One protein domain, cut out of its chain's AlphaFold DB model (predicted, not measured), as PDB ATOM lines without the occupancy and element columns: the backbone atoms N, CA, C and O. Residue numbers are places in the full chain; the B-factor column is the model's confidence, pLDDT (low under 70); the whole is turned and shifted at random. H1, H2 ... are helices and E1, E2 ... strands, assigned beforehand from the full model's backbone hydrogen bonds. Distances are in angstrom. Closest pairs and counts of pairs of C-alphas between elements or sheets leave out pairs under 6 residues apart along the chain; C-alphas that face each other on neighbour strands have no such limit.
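AT A GLANCE: This is residues 124 to 179, 186 to 201 and 216 to 245 of the 901 residues of an uncharacterized protein of Perkinsus marinus (strain ATCC 50983 / TXsc) (UniProt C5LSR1). A helical hairpin, H2 and H3, covers one face of a three-stranded antiparallel sheet, order E1 E2 E3, in two layers; short H1 extends beyond the start of H2. The 102 printed residues, mixed in class, run H1 H2 H3 E1 E2 E3. The whole is only just compact, close to loose: radius of gyration of the C-alphas 15.3 A, spans 51 by 25 by 22 A.

HOW THE PARTS SIT: H1, residues 124 to 131, is close to but not clearly touching H2, residues 133 to 150; the closest C-alphas, of Ala 129 and Met 135, are 6.5 A apart. H2 touches H3, residues 160 to 175, opposite ways at a shallow tilt of 15 degrees; the closest C-alphas, of Ala 141 and Pro 166, are 5.1 A apart. Both are on the same face of the sheet of E1, residues 192 to 196, E2, 219 to 225, and E3, 232 to 238, at heights over the sheet of 10.1 A and 6.7 A. Within hydrogen-bond range are N 194 and O 221, 2.8 A, between E1 and E2, and N 222 and O 235, 2.8 A, in the hairpin E2 and E3. Every O i to N i+4 pair is within range in H1 and H2, and 10 of 12 in H3.

IN THESE COORDINATES: H1 begins at C-alpha 124 (-22.865, -41.734, -57.834). H2 is 25.5 A long and H3 21.7 A; E3, 20.2 A, ends at C-alpha 238 (-6.008, -52.646, -26.986).

THE WHOLE: Cuts leave gaps of 11.6 A between C-alphas 179 and 186 and 17.3 A between 201 and 216. Mean pLDDT of the printed part is 82.1; residues under 70 include 154 to 158 and 195 to 201.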
ATOM      1  N   ALA A 124     -24.008 -42.560 -57.451       88.75
ATOM      2  CA  ALA A 124     -22.865 -41.734 -57.834       88.75
ATOM      3  C   ALA A 124     -22.307 -40.886 -56.674       88.75
ATOM      4  O   ALA A 124     -21.107 -40.610 -56.636       88.75
ATOM      5  N   ALA A 125     -23.147 -40.424 -55.742       88.44
ATOM      6  CA  ALA A 125     -22.683 -39.795 -54.504       88.44
ATOM      7  C   ALA A 125     -22.030 -40.830 -53.580       88.44
ATOM      8  O   ALA A 125     -20.943 -40.569 -53.076       88.44
ATOM      9  N   ALA A 126     -22.622 -42.021 -53.456       88.81
ATOM     10  CA  ALA A 126     -22.081 -43.131 -52.681       88.81
ATOM     11  C   ALA A 126     -20.711 -43.583 -53.195       88.81
ATOM     12  O   ALA A 126     -19.748 -43.631 -52.435       88.81
ATOM     13  N   SER A 127     -20.600 -43.822 -54.503       90.38
ATOM     14  CA  SER A 127     -19.342 -44.203 -55.145       90.38
ATOM     15  C   SER A 127     -18.274 -43.117 -54.993       90.38
ATOM     16  O   SER A 127     -17.141 -43.416 -54.630       90.38
ATOM     17  N   ARG A 128     -18.632 -41.832 -55.153       89.06
ATOM     18  CA  ARG A 128     -17.693 -40.725 -54.901       89.06
ATOM     19  C   ARG A 128     -17.293 -40.598 -53.437       89.06
ATOM     20  O   ARG A 128     -16.150 -40.259 -53.175       89.06
ATOM     21  N   ALA A 129     -18.191 -40.852 -52.495       90.00
ATOM     22  CA  ALA A 129     -17.846 -40.821 -51.080       90.00
ATOM     23  C   ALA A 129     -16.918 -41.989 -50.707       90.00
ATOM     24  O   ALA A 129     -15.977 -41.785 -49.948       90.00
ATOM     25  N   ALA A 130     -17.144 -43.176 -51.282       88.06
ATOM     26  CA  ALA A 130     -16.361 -44.380 -51.015       88.06
ATOM     27  C   ALA A 130     -14.990 -44.389 -51.715       88.06
ATOM     28  O   ALA A 130     -13.988 -44.740 -51.103       88.06
ATOM     29  N   GLN A 131     -14.934 -44.018 -52.996       90.06
ATOM     30  CA  GLN A 131     -13.709 -44.058 -53.811       90.06
ATOM     31  C   GLN A 131     -12.962 -42.723 -53.842       90.06
ATOM     32  O   GLN A 131     -11.805 -42.654 -54.266       90.06
ATOM     33  N   GLY A 132     -13.649 -41.643 -53.482       90.62
ATOM     34  CA  GLY A 132     -13.135 -40.297 -53.642       90.62
ATOM     35  C   GLY A 132     -12.219 -39.848 -52.517       90.62
ATOM     36  O   GLY A 132     -11.821 -40.593 -51.622       90.62
ATOM     37  N   HIS A 133     -11.904 -38.562 -52.603       91.19
ATOM     38  CA  HIS A 133     -11.053 -37.837 -51.673       91.19
ATOM     39  C   HIS A 133     -11.491 -37.949 -50.198       91.19
ATOM     40  O   HIS A 133     -10.617 -38.221 -49.376       91.19
ATOM     41  N   PRO A 134     -12.799 -37.890 -49.854       92.94
ATOM     42  CA  PRO A 134     -13.227 -37.878 -48.456       92.94
ATOM     43  C   PRO A 134     -12.780 -39.096 -47.643       92.94
ATOM     44  O   PRO A 134     -12.308 -38.977 -46.513       92.94
ATOM     45  N   MET A 135     -12.906 -40.298 -48.215       93.69
ATOM     46  CA  MET A 135     -12.506 -41.513 -47.505       93.69
ATOM     47  C   MET A 135     -10.986 -41.580 -47.329       93.69
ATOM     48  O   MET A 135     -10.514 -41.948 -46.257       93.69
ATOM     49  N   LYS A 136     -10.223 -41.148 -48.341       95.69
ATOM     50  CA  LYS A 136      -8.754 -41.097 -48.278       95.69
ATOM     51  C   LYS A 136      -8.249 -40.066 -47.273       95.69
ATOM     52  O   LYS A 136      -7.255 -40.323 -46.602       95.69
ATOM     53  N   GLU A 137      -8.913 -38.920 -47.148       95.81
ATOM     54  CA  GLU A 137      -8.592 -37.912 -46.130       95.81
ATOM     55  C   GLU A 137      -8.847 -38.445 -44.724       95.81
ATOM     56  O   GLU A 137      -7.971 -38.339 -43.865       95.81
ATOM     57  N   LEU A 138     -10.008 -39.079 -44.506       96.25
ATOM     58  CA  LEU A 138     -10.328 -39.702 -43.224       96.25
ATOM     59  C   LEU A 138      -9.320 -40.799 -42.875       96.25
ATOM     60  O   LEU A 138      -8.814 -40.814 -41.760       96.25
ATOM     61  N   GLU A 139      -8.994 -41.677 -43.823       96.25
ATOM     62  CA  GLU A 139      -7.984 -42.726 -43.659       96.25
ATOM     63  C   GLU A 139      -6.596 -42.141 -43.359       96.25
ATOM     64  O   GLU A 139      -5.904 -42.607 -42.456       96.25
ATOM     65  N   THR A 140      -6.198 -41.081 -44.064       96.88
ATOM     66  CA  THR A 140      -4.906 -40.416 -43.852       96.88
ATOM     67  C   THR A 140      -4.826 -39.804 -42.455       96.88
ATOM     68  O   THR A 140      -3.856 -40.051 -41.740       96.88
ATOM     69  N   ALA A 141      -5.854 -39.065 -42.025       96.56
ATOM     70  CA  ALA A 141      -5.928 -38.501 -40.676       96.56
ATOM     71  C   ALA A 141      -5.970 -39.600 -39.600       96.56
ATOM     72  O   ALA A 141      -5.349 -39.481 -38.540       96.56
ATOM     73  N   TRP A 142      -6.651 -40.709 -39.890       96.81
ATOM     74  CA  TRP A 142      -6.701 -41.875 -39.016       96.81
ATOM     75  C   TRP A 142      -5.313 -42.492 -38.829       96.81
ATOM     76  O   TRP A 142      -4.843 -42.635 -37.701       96.81
ATOM     77  N   ASN A 143      -4.611 -42.779 -39.924       96.19
ATOM     78  CA  ASN A 143      -3.270 -43.360 -39.907       96.19
ATOM     79  C   ASN A 143      -2.235 -42.413 -39.286       96.19
ATOM     80  O   ASN A 143      -1.343 -42.865 -38.572       96.19
ATOM     81  N   GLN A 144      -2.366 -41.100 -39.491       96.00
ATOM     82  CA  GLN A 144      -1.534 -40.100 -38.815       96.00
ATOM     83  C   GLN A 144      -1.743 -40.111 -37.301       96.00
ATOM     84  O   GLN A 144      -0.768 -39.979 -36.560       96.00
ATOM     85  N   SER A 145      -2.986 -40.308 -36.854       94.44
ATOM     86  CA  SER A 145      -3.301 -40.465 -35.434       94.44
ATOM     87  C   SER A 145      -2.645 -41.738 -34.895       94.44
ATOM     88  O   SER A 145      -1.950 -41.669 -33.883       94.44
ATOM     89  N   ILE A 146      -2.751 -42.880 -35.599       92.75
ATOM     90  CA  ILE A 146      -2.090 -44.146 -35.200       92.75
ATOM     91  C   ILE A 146      -0.578 -43.938 -35.101       92.75
ATOM     92  O   ILE A 146       0.024 -44.217 -34.070       92.75
ATOM     93  N   ALA A 147       0.030 -43.355 -36.133       93.25
ATOM     94  CA  ALA A 147       1.458 -43.074 -36.150       93.25
ATOM     95  C   ALA A 147       1.887 -42.092 -35.047       93.25
ATOM     96  O   ALA A 147       3.065 -42.061 -34.690       93.25
ATOM     97  N   ALA A 148       0.985 -41.245 -34.539       91.50
ATOM     98  CA  ALA A 148       1.258 -40.417 -33.370       91.50
ATOM     99  C   ALA A 148       1.361 -41.278 -32.104       91.50
ATOM    100  O   ALA A 148       2.300 -41.061 -31.349       91.50
ATOM    101  N   VAL A 149       0.494 -42.286 -31.923       89.50
ATOM    102  CA  VAL A 149       0.572 -43.266 -30.814       89.50
ATOM    103  C   VAL A 149       1.880 -44.037 -30.862       89.50
ATOM    104  O   VAL A 149       2.584 -44.095 -29.862       89.50
ATOM    105  N   THR A 150       2.240 -44.590 -32.023       89.31
ATOM    106  CA  THR A 150       3.438 -45.434 -32.156       89.31
ATOM    107  C   THR A 150       4.728 -44.661 -31.881       89.31
ATOM    108  O   THR A 150       5.695 -45.232 -31.397       89.31
ATOM    109  N   ARG A 151       4.756 -43.349 -32.154       87.81
ATOM    110  CA  ARG A 151       5.913 -42.480 -31.868       87.81
ATOM    111  C   ARG A 151       6.053 -42.110 -30.388       87.81
ATOM    112  O   ARG A 151       7.015 -41.433 -30.023       87.81
ATOM    113  N   MET A 152       5.102 -42.493 -29.537       83.00
ATOM    114  CA  MET A 152       5.173 -42.231 -28.102       83.00
ATOM    115  C   MET A 152       6.076 -43.256 -27.432       83.00
ATOM    116  O   MET A 152       5.612 -44.185 -26.777       83.00
ATOM    117  N   ASP A 153       7.384 -43.049 -27.558       72.19
ATOM    118  CA  ASP A 153       8.405 -43.839 -26.870       72.19
ATOM    119  C   ASP A 153       8.369 -43.560 -25.353       72.19
ATOM    120  O   ASP A 153       9.141 -42.755 -24.826       72.19
ATOM    121  N   GLY A 154       7.417 -44.167 -24.638       67.94
ATOM    122  CA  GLY A 154       7.417 -44.298 -23.175       67.94
ATOM    123  C   GLY A 154       7.369 -43.002 -22.354       67.94
ATOM    124  O   GLY A 154       7.570 -43.040 -21.138       67.94
ATOM    125  N   ARG A 155       7.115 -41.834 -22.962       59.00
ATOM    126  CA  ARG A 155       7.012 -40.566 -22.223       59.00
ATOM    127  C   ARG A 155       5.652 -40.478 -21.541       59.00
ATOM    128  O   ARG A 155       4.634 -40.214 -22.174       59.00
ATOM    129  N   GLY A 156       5.662 -40.718 -20.231       58.66
ATOM    130  CA  GLY A 156       4.501 -40.583 -19.360       58.66
ATOM    131  C   GLY A 156       3.840 -39.212 -19.516       58.66
ATOM    132  O   GLY A 156       4.502 -38.184 -19.426       58.66
ATOM    133  N   SER A 157       2.529 -39.237 -19.743       66.81
ATOM    134  CA  SER A 157       1.652 -38.106 -20.057       66.81
ATOM    135  C   SER A 157       1.842 -37.513 -21.455       66.81
ATOM    136  O   SER A 157       2.338 -36.399 -21.621       66.81
ATOM    137  N   VAL A 158       1.352 -38.224 -22.468       68.12
ATOM    138  CA  VAL A 158       0.880 -37.525 -23.662       68.12
ATOM    139  C   VAL A 158      -0.580 -37.157 -23.467       68.12
ATOM    140  O   VAL A 158      -1.393 -37.961 -23.006       68.12
ATOM    141  N   VAL A 159      -0.896 -35.901 -23.764       79.75
ATOM    142  CA  VAL A 159      -2.260 -35.392 -23.725       79.75
ATOM    143  C   VAL A 159      -3.040 -36.117 -24.822       79.75
ATOM    144  O   VAL A 159      -2.646 -36.067 -25.986       79.75
ATOM    145  N   LEU A 160      -4.149 -36.786 -24.474       80.94
ATOM    146  CA  LEU A 160      -5.033 -37.459 -25.446       80.94
ATOM    147  C   LEU A 160      -5.429 -36.553 -26.628       80.94
ATOM    148  O   LEU A 160      -5.743 -37.040 -27.713       80.94
ATOM    149  N   GLU A 161      -5.423 -35.243 -26.397       84.62
ATOM    150  CA  GLU A 161      -5.688 -34.211 -27.390       84.62
ATOM    151  C   GLU A 161      -4.673 -34.226 -28.543       84.62
ATOM    152  O   GLU A 161      -5.074 -34.102 -29.696       84.62
ATOM    153  N   GLU A 162      -3.386 -34.478 -28.281       88.69
ATOM    154  CA  GLU A 162      -2.372 -34.572 -29.341       88.69
ATOM    155  C   GLU A 162      -2.548 -35.831 -30.197       88.69
ATOM    156  O   GLU A 162      -2.311 -35.794 -31.403       88.69
ATOM    157  N   LEU A 163      -3.026 -36.927 -29.594       90.56
ATOM    158  CA  LEU A 163      -3.316 -38.181 -30.297       90.56
ATOM    159  C   LEU A 163      -4.480 -38.055 -31.275       90.56
ATOM    160  O   LEU A 163      -4.425 -38.593 -32.377       90.56
ATOM    161  N   GLY A 164      -5.536 -37.352 -30.865       91.69
ATOM    162  CA  GLY A 164      -6.716 -37.117 -31.696       91.69
ATOM    163  C   GLY A 164      -6.567 -35.950 -32.671       91.69
ATOM    164  O   GLY A 164      -7.448 -35.761 -33.511       91.69
ATOM    165  N   LYS A 165      -5.482 -35.169 -32.577       93.94
ATOM    166  CA  LYS A 165      -5.310 -33.902 -33.298       93.94
ATOM    167  C   LYS A 165      -5.520 -34.015 -34.811       93.94
ATOM    168  O   LYS A 165      -6.280 -33.200 -35.317       93.94
ATOM    169  N   PRO A 166      -4.987 -35.020 -35.536       96.19
ATOM    170  CA  PRO A 166      -5.225 -35.120 -36.979       96.19
ATOM    171  C   PRO A 166      -6.705 -35.325 -37.339       96.19
ATOM    172  O   PRO A 166      -7.198 -34.753 -38.309       96.19
ATOM    173  N   LEU A 167      -7.440 -36.117 -36.549       95.50
ATOM    174  CA  LEU A 167      -8.877 -36.336 -36.753       95.50
ATOM    175  C   LEU A 167      -9.704 -35.095 -36.395       95.50
ATOM    176  O   LEU A 167     -10.698 -34.817 -37.067       95.50
ATOM    177  N   ILE A 168      -9.302 -34.362 -35.353       94.12
ATOM    178  CA  ILE A 168      -9.929 -33.096 -34.951       94.12
ATOM    179  C   ILE A 168      -9.684 -32.028 -36.022       94.12
ATOM    180  O   ILE A 168     -10.639 -31.419 -36.487       94.12
ATOM    181  N   GLU A 169      -8.446 -31.869 -36.491       95.25
ATOM    182  CA  GLU A 169      -8.078 -30.906 -37.535       95.25
ATOM    183  C   GLU A 169      -8.796 -31.185 -38.857       95.25
ATOM    184  O   GLU A 169      -9.303 -30.250 -39.475       95.25
ATOM    185  N   LEU A 170      -8.900 -32.454 -39.276       95.62
ATOM    186  CA  LEU A 170      -9.676 -32.825 -40.461       95.62
ATOM    187  C   LEU A 170     -11.140 -32.388 -40.323       95.62
ATOM    188  O   LEU A 170     -11.732 -31.846 -41.258       95.62
ATOM    189  N   TYR A 171     -11.731 -32.642 -39.158       94.62
ATOM    190  CA  TYR A 171     -13.121 -32.312 -38.891       94.62
ATOM    191  C   TYR A 171     -13.356 -30.799 -38.828       94.62
ATOM    192  O   TYR A 171     -14.292 -30.309 -39.461       94.62
ATOM    193  N   ASP A 172     -12.494 -30.067 -38.125       92.88
ATOM    194  CA  ASP A 172     -12.558 -28.611 -37.991       92.88
ATOM    195  C   ASP A 172     -12.346 -27.923 -39.341       92.88
ATOM    196  O   ASP A 172     -13.111 -27.025 -39.697       92.88
ATOM    197  N   TYR A 173     -11.385 -28.394 -40.142       92.88
ATOM    198  CA  TYR A 173     -11.137 -27.875 -41.486       92.88
ATOM    199  C   TYR A 173     -12.394 -27.954 -42.354       92.88
ATOM    200  O   TYR A 173     -12.811 -26.951 -42.931       92.88
ATOM    201  N   GLY A 174     -13.078 -29.102 -42.379       89.19
ATOM    202  CA  GLY A 174     -14.315 -29.211 -43.152       89.19
ATOM    203  C   GLY A 174     -15.519 -28.493 -42.535       89.19
ATOM    204  O   GLY A 174     -16.518 -28.328 -43.229       89.19
ATOM    205  N   GLN A 175     -15.460 -28.032 -41.279       86.50
ATOM    206  CA  GLN A 175     -16.482 -27.120 -40.749       86.50
ATOM    207  C   GLN A 175     -16.304 -25.681 -41.238       86.50
ATOM    208  O   GLN A 175     -17.302 -24.978 -41.367       86.50
ATOM    209  N   THR A 176     -15.076 -25.247 -41.542       85.75
ATOM    210  CA  THR A 176     -14.812 -23.858 -41.970       85.75
ATOM    211  C   THR A 176     -15.409 -23.488 -43.331       85.75
ATOM    212  O   THR A 176     -15.447 -22.312 -43.672       85.75
ATOM    213  N   GLY A 177     -15.887 -24.464 -44.111       76.50
ATOM    214  CA  GLY A 177     -16.527 -24.224 -45.409       76.50
ATOM    215  C   GLY A 177     -18.052 -24.061 -45.373       76.50
ATOM    216  O   GLY A 177     -18.627 -23.639 -46.374       76.50
ATOM    217  N   ASP A 178     -18.712 -24.390 -44.255       66.31
ATOM    218  CA  ASP A 178     -20.176 -24.496 -44.142       66.31
ATOM    219  C   ASP A 178     -20.733 -23.450 -43.151       66.31
ATOM    220  O   ASP A 178     -21.317 -23.776 -42.112       66.31
ATOM    221  N   ASP A 179     -20.560 -22.166 -43.469       51.03
ATOM    222  CA  ASP A 179     -20.877 -21.064 -42.546       51.03
ATOM    223  C   ASP A 179     -22.377 -20.902 -42.205       51.03
ATOM    224  O   ASP A 179     -22.702 -20.264 -41.204       51.03
ATOM    225  N   ALA A 186     -24.375 -30.764 -36.762       50.12
ATOM    226  CA  ALA A 186     -22.964 -31.074 -36.983       50.12
ATOM    227  C   ALA A 186     -22.194 -31.183 -35.654       50.12
ATOM    228  O   ALA A 186     -21.515 -32.179 -35.433       50.12
ATOM    229  N   ARG A 187     -22.423 -30.254 -34.712       51.50
ATOM    230  CA  ARG A 187     -21.720 -30.170 -33.413       51.50
ATOM    231  C   ARG A 187     -21.865 -31.386 -32.482       51.50
ATOM    232  O   ARG A 187     -21.189 -31.433 -31.463       51.50
ATOM    233  N   ARG A 188     -22.740 -32.360 -32.776       50.88
ATOM    234  CA  ARG A 188     -22.950 -33.543 -31.909       50.88
ATOM    235  C   ARG A 188     -21.993 -34.702 -32.182       50.88
ATOM    236  O   ARG A 188     -21.933 -35.631 -31.383       50.88
ATOM    237  N   LEU A 189     -21.281 -34.681 -33.302       53.94
ATOM    238  CA  LEU A 189     -20.358 -35.742 -33.690       53.94
ATOM    239  C   LEU A 189     -18.943 -35.177 -33.719       53.94
ATOM    240  O   LEU A 189     -18.372 -35.003 -34.788       53.94
ATOM    241  N   VAL A 190     -18.417 -34.855 -32.539       62.22
ATOM    242  CA  VAL A 190     -17.021 -34.442 -32.398       62.22
ATOM    243  C   VAL A 190     -16.158 -35.708 -32.470       62.22
ATOM    244  O   VAL A 190     -16.485 -36.690 -31.788       62.22
ATOM    245  N   PRO A 191     -15.117 -35.760 -33.317       65.31
ATOM    246  CA  PRO A 191     -14.131 -36.829 -33.241       65.31
ATOM    247  C   PRO A 191     -13.506 -36.844 -31.842       65.31
ATOM    248  O   PRO A 191     -13.336 -35.807 -31.208       65.31
ATOM    249  N   GLY A 192     -13.217 -38.030 -31.320       70.12
ATOM    250  CA  GLY A 192     -12.752 -38.153 -29.947       70.12
ATOM    251  C   GLY A 192     -12.003 -39.445 -29.700       70.12
ATOM    252  O   GLY A 192     -12.336 -40.493 -30.261       70.12
ATOM    253  N   SER A 193     -11.000 -39.347 -28.838       68.00
ATOM    254  CA  SER A 193     -10.282 -40.472 -28.263       68.00
ATOM    255  C   SER A 193     -10.759 -40.682 -26.825       68.00
ATOM    256  O   SER A 193     -10.894 -39.743 -26.043       68.00
ATOM    257  N   TRP A 194     -11.048 -41.932 -26.484       72.81
ATOM    258  CA  TRP A 194     -11.431 -42.345 -25.139       72.81
ATOM    259  C   TRP A 194     -10.449 -43.411 -24.701       72.81
ATOM    260  O   TRP A 194     -10.293 -44.408 -25.394       72.81
ATOM    261  N   VAL A 195      -9.797 -43.232 -23.562       65.56
ATOM    262  CA  VAL A 195      -9.008 -44.299 -22.938       65.56
ATOM    263  C   VAL A 195      -9.816 -44.765 -21.731       65.56
ATOM    264  O   VAL A 195     -10.399 -43.940 -21.028       65.56
ATOM    265  N   GLY A 196      -9.963 -46.077 -21.557       63.38
ATOM    266  CA  GLY A 196     -10.761 -46.659 -20.479       63.38
ATOM    267  C   GLY A 196     -10.002 -47.756 -19.740       63.38
ATOM    268  O   GLY A 196      -9.247 -48.524 -20.338       63.38
ATOM    269  N   THR A 197     -10.191 -47.827 -18.420       47.25
ATOM    270  CA  THR A 197      -9.694 -48.920 -17.562       47.25
ATOM    271  C   THR A 197     -10.772 -49.969 -17.277       47.25
ATOM    272  O   THR A 197     -10.454 -51.119 -17.007       47.25
ATOM    273  N   GLU A 198     -12.049 -49.589 -17.347       51.25
ATOM    274  CA  GLU A 198     -13.213 -50.441 -17.089       51.25
ATOM    275  C   GLU A 198     -14.349 -50.043 -18.040       51.25
ATOM    276  O   GLU A 198     -14.397 -48.900 -18.496       51.25
ATOM    277  N   THR A 199     -15.298 -50.954 -18.285       45.50
ATOM    278  CA  THR A 199     -16.553 -50.795 -19.062       45.50
ATOM    279  C   THR A 199     -17.525 -49.739 -18.496       45.50
ATOM    280  O   THR A 199     -18.741 -49.810 -18.683       45.50
ATOM    281  N   LEU A 200     -17.007 -48.738 -17.785       41.47
ATOM    282  CA  LEU A 200     -17.745 -47.642 -17.188       41.47
ATOM    283  C   LEU A 200     -18.360 -46.765 -18.279       41.47
ATOM    284  O   LEU A 200     -17.676 -46.201 -19.129       41.47
ATOM    285  N   ALA A 201     -19.689 -46.699 -18.209       40.06
ATOM    286  CA  ALA A 201     -20.606 -45.950 -19.050       40.06
ATOM    287  C   ALA A 201     -19.980 -44.711 -19.707       40.06
ATOM    288  O   ALA A 201     -19.574 -43.775 -19.014       40.06
ATOM    289  N   ARG A 216      -4.116 -48.019 -15.205       68.25
ATOM    290  CA  ARG A 216      -3.631 -48.262 -16.566       68.25
ATOM    291  C   ARG A 216      -4.825 -48.550 -17.474       68.25
ATOM    292  O   ARG A 216      -5.582 -49.481 -17.215       68.25
ATOM    293  N   GLY A 217      -5.025 -47.728 -18.503       76.00
ATOM    294  CA  GLY A 217      -6.041 -47.979 -19.527       76.00
ATOM    295  C   GLY A 217      -5.696 -49.240 -20.300       76.00
ATOM    296  O   GLY A 217      -4.612 -49.308 -20.864       76.00
ATOM    297  N   GLY A 218      -6.596 -50.224 -20.314       84.12
ATOM    298  CA  GLY A 218      -6.408 -51.453 -21.094       84.12
ATOM    299  C   GLY A 218      -6.804 -51.288 -22.562       84.12
ATOM    300  O   GLY A 218      -6.446 -52.106 -23.405       84.12
ATOM    301  N   TYR A 219      -7.552 -50.233 -22.892       87.19
ATOM    302  CA  TYR A 219      -8.001 -49.981 -24.252       87.19
ATOM    303  C   TYR A 219      -8.180 -48.489 -24.539       87.19
ATOM    304  O   TYR A 219      -8.366 -47.662 -23.642       87.19
ATOM    305  N   MET A 220      -8.170 -48.169 -25.828       88.94
ATOM    306  CA  MET A 220      -8.382 -46.848 -26.391       88.94
ATOM    307  C   MET A 220      -9.397 -46.936 -27.533       88.94
ATOM    308  O   MET A 220      -9.196 -47.665 -28.493       88.94
ATOM    309  N   VAL A 221     -10.496 -46.196 -27.453       90.56
ATOM    310  CA  VAL A 221     -11.506 -46.101 -28.513       90.56
ATOM    311  C   VAL A 221     -11.316 -44.795 -29.259       90.56
ATOM    312  O   VAL A 221     -11.370 -43.721 -28.659       90.56
ATOM    313  N   TRP A 222     -11.142 -44.872 -30.571       93.50
ATOM    314  CA  TRP A 222     -11.132 -43.711 -31.451       93.50
ATOM    315  C   TRP A 222     -12.393 -43.646 -32.273       93.50
ATOM    316  O   TRP A 222     -12.882 -44.660 -32.767       93.50
ATOM    317  N   LYS A 223     -12.889 -42.424 -32.441       94.69
ATOM    318  CA  LYS A 223     -13.992 -42.104 -33.331       94.69
ATOM    319  C   LYS A 223     -13.594 -40.924 -34.207       94.69
ATOM    320  O   LYS A 223     -13.282 -39.854 -33.693       94.69
ATOM    321  N   GLY A 224     -13.658 -41.123 -35.516       95.00
ATOM    322  CA  GLY A 224     -13.410 -40.114 -36.541       95.00
ATOM    323  C   GLY A 224     -14.647 -39.951 -37.415       95.00
ATOM    324  O   GLY A 224     -15.342 -40.928 -37.697       95.00
ATOM    325  N   VAL A 225     -14.951 -38.722 -37.818       95.25
ATOM    326  CA  VAL A 225     -16.086 -38.417 -38.697       95.25
ATOM    327  C   VAL A 225     -15.599 -37.488 -39.792       95.25
ATOM    328  O   VAL A 225     -15.027 -36.445 -39.493       95.25
ATOM    329  N   HIS A 226     -15.843 -37.840 -41.050       95.44
ATOM    330  CA  HIS A 226     -15.553 -36.941 -42.155       95.44
ATOM    331  C   HIS A 226     -16.589 -35.801 -42.185       95.44
ATOM    332  O   HIS A 226     -17.795 -36.078 -42.169       95.44
ATOM    333  N   PRO A 227     -16.173 -34.527 -42.245       92.69
ATOM    334  CA  PRO A 227     -17.081 -33.385 -42.113       92.69
ATOM    335  C   PRO A 227     -18.104 -33.283 -43.256       92.69
ATOM    336  O   PRO A 227     -19.290 -33.096 -42.982       92.69
ATOM    337  N   GLU A 228     -17.678 -33.480 -44.510       90.38
ATOM    338  CA  GLU A 228     -18.556 -33.337 -45.685       90.38
ATOM    339  C   GLU A 228     -19.520 -34.521 -45.862       90.38
ATOM    340  O   GLU A 228     -20.737 -34.358 -45.895       90.38
ATOM    341  N   THR A 229     -18.983 -35.743 -45.957       91.56
ATOM    342  CA  THR A 229     -19.774 -36.956 -46.223       91.56
ATOM    343  C   THR A 229     -20.494 -37.498 -44.995       91.56
ATOM    344  O   THR A 229     -21.373 -38.344 -45.136       91.56
ATOM    345  N   ARG A 230     -20.123 -37.047 -43.787       90.56
ATOM    346  CA  ARG A 230     -20.619 -37.569 -42.500       90.56
ATOM    347  C   ARG A 230     -20.352 -39.060 -42.284       90.56
ATOM    348  O   ARG A 230     -20.942 -39.655 -41.383       90.56
ATOM    349  N   ILE A 231     -19.445 -39.657 -43.059       91.94
ATOM    350  CA  ILE A 231     -18.983 -41.024 -42.826       91.94
ATOM    351  C   ILE A 231     -18.249 -41.047 -41.487       91.94
ATOM    352  O   ILE A 231     -17.326 -40.264 -41.262       91.94
ATOM    353  N   ALA A 232     -18.683 -41.927 -40.590       93.88
ATOM    354  CA  ALA A 232     -18.104 -42.095 -39.268       93.88
ATOM    355  C   ALA A 232     -17.423 -43.461 -39.169       93.88
ATOM    356  O   ALA A 232     -17.999 -44.475 -39.553       93.88
ATOM    357  N   CYS A 233     -16.222 -43.478 -38.606       94.56
ATOM    358  CA  CYS A 233     -15.491 -44.688 -38.264       94.56
ATOM    359  C   CYS A 233     -15.208 -44.679 -36.761       94.56
ATOM    360  O   CYS A 233     -14.904 -43.632 -36.181       94.56
ATOM    361  N   ALA A 234     -15.326 -45.840 -36.123       95.25
ATOM    362  CA  ALA A 234     -14.892 -46.039 -34.753       95.25
ATOM    363  C   ALA A 234     -14.090 -47.337 -34.659       95.25
ATOM    364  O   ALA A 234     -14.527 -48.366 -35.172       95.25
ATOM    365  N   ARG A 235     -12.930 -47.297 -34.001       94.81
ATOM    366  CA  ARG A 235     -12.109 -48.485 -33.741       94.81
ATOM    367  C   ARG A 235     -11.640 -48.479 -32.296       94.81
ATOM    368  O   ARG A 235     -11.266 -47.435 -31.764       94.81
ATOM    369  N   THR A 236     -11.654 -49.655 -31.685       93.38
ATOM    370  CA  THR A 236     -11.082 -49.888 -30.360       93.38
ATOM    371  C   THR A 236      -9.721 -50.547 -30.522       93.38
ATOM    372  O   THR A 236      -9.599 -51.558 -31.206       93.38
ATOM    373  N   TYR A 237      -8.719 -49.969 -29.881       90.38
ATOM    374  CA  TYR A 237      -7.351 -50.444 -29.787       90.38
ATOM    375  C   TYR A 237      -7.120 -50.982 -28.382       90.38
ATOM    376  O   TYR A 237      -7.540 -50.360 -27.406       90.38
ATOM    377  N   LEU A 238      -6.463 -52.128 -28.272       88.94
ATOM    378  CA  LEU A 238      -6.008 -52.646 -26.986       88.94
ATOM    379  C   LEU A 238      -4.626 -52.066 -26.710       88.94
ATOM    380  O   LEU A 238      -3.769 -52.069 -27.590       88.94
ATOM    381  N   LEU A 239      -4.435 -51.530 -25.510       86.19
ATOM    382  CA  LEU A 239      -3.136 -51.034 -25.078       86.19
ATOM    383  C   LEU A 239      -2.459 -52.162 -24.293       86.19
ATOM    384  O   LEU A 239      -3.086 -52.682 -23.363       86.19
ATOM    385  N   PRO A 240      -1.227 -52.568 -24.645       79.88
ATOM    386  CA  PRO A 240      -0.529 -53.605 -23.902       79.88
ATOM    387  C   PRO A 240      -0.379 -53.152 -22.450       79.88
ATOM    388  O   PRO A 240       0.123 -52.063 -22.157       79.88
ATOM    389  N   SER A 241      -0.864 -53.968 -21.520       76.06
ATOM    390  CA  SER A 241      -0.627 -53.722 -20.106       76.06
ATOM    391  C   SER A 241       0.853 -53.952 -19.837       76.06
ATOM    392  O   SER A 241       1.317 -55.062 -20.026       76.06
ATOM    393  N   HIS A 242       1.591 -52.967 -19.321       64.81
ATOM    394  CA  HIS A 242       3.001 -53.134 -18.919       64.81
ATOM    395  C   HIS A 242       3.271 -54.270 -17.897       64.81
ATOM    396  O   HIS A 242       4.417 -54.463 -17.506       64.81
ATOM    397  N   ASP A 243       2.241 -54.982 -17.426       66.94
ATOM    398  CA  ASP A 243       2.364 -56.139 -16.534       66.94
ATOM    399  C   ASP A 243       2.365 -57.487 -17.268       66.94
ATOM    400  O   ASP A 243       2.620 -58.499 -16.621       66.94
ATOM    401  N   THR A 244       2.095 -57.531 -18.580       64.25
ATOM    402  CA  THR A 244       2.411 -58.726 -19.373       64.25
ATOM    403  C   THR A 244       3.920 -58.780 -19.504       64.25
ATOM    404  O   THR A 244       4.513 -57.862 -20.077       64.25
ATOM    405  N   SER A 245       4.544 -59.807 -18.926       77.75
ATOM    406  CA  SER A 245       5.976 -60.034 -19.135       77.75
ATOM    407  C   SER A 245       6.265 -60.178 -20.630       77.75
ATOM    408  O   SER A 245       5.381 -60.590 -21.377       77.75
TER     409      SER A 245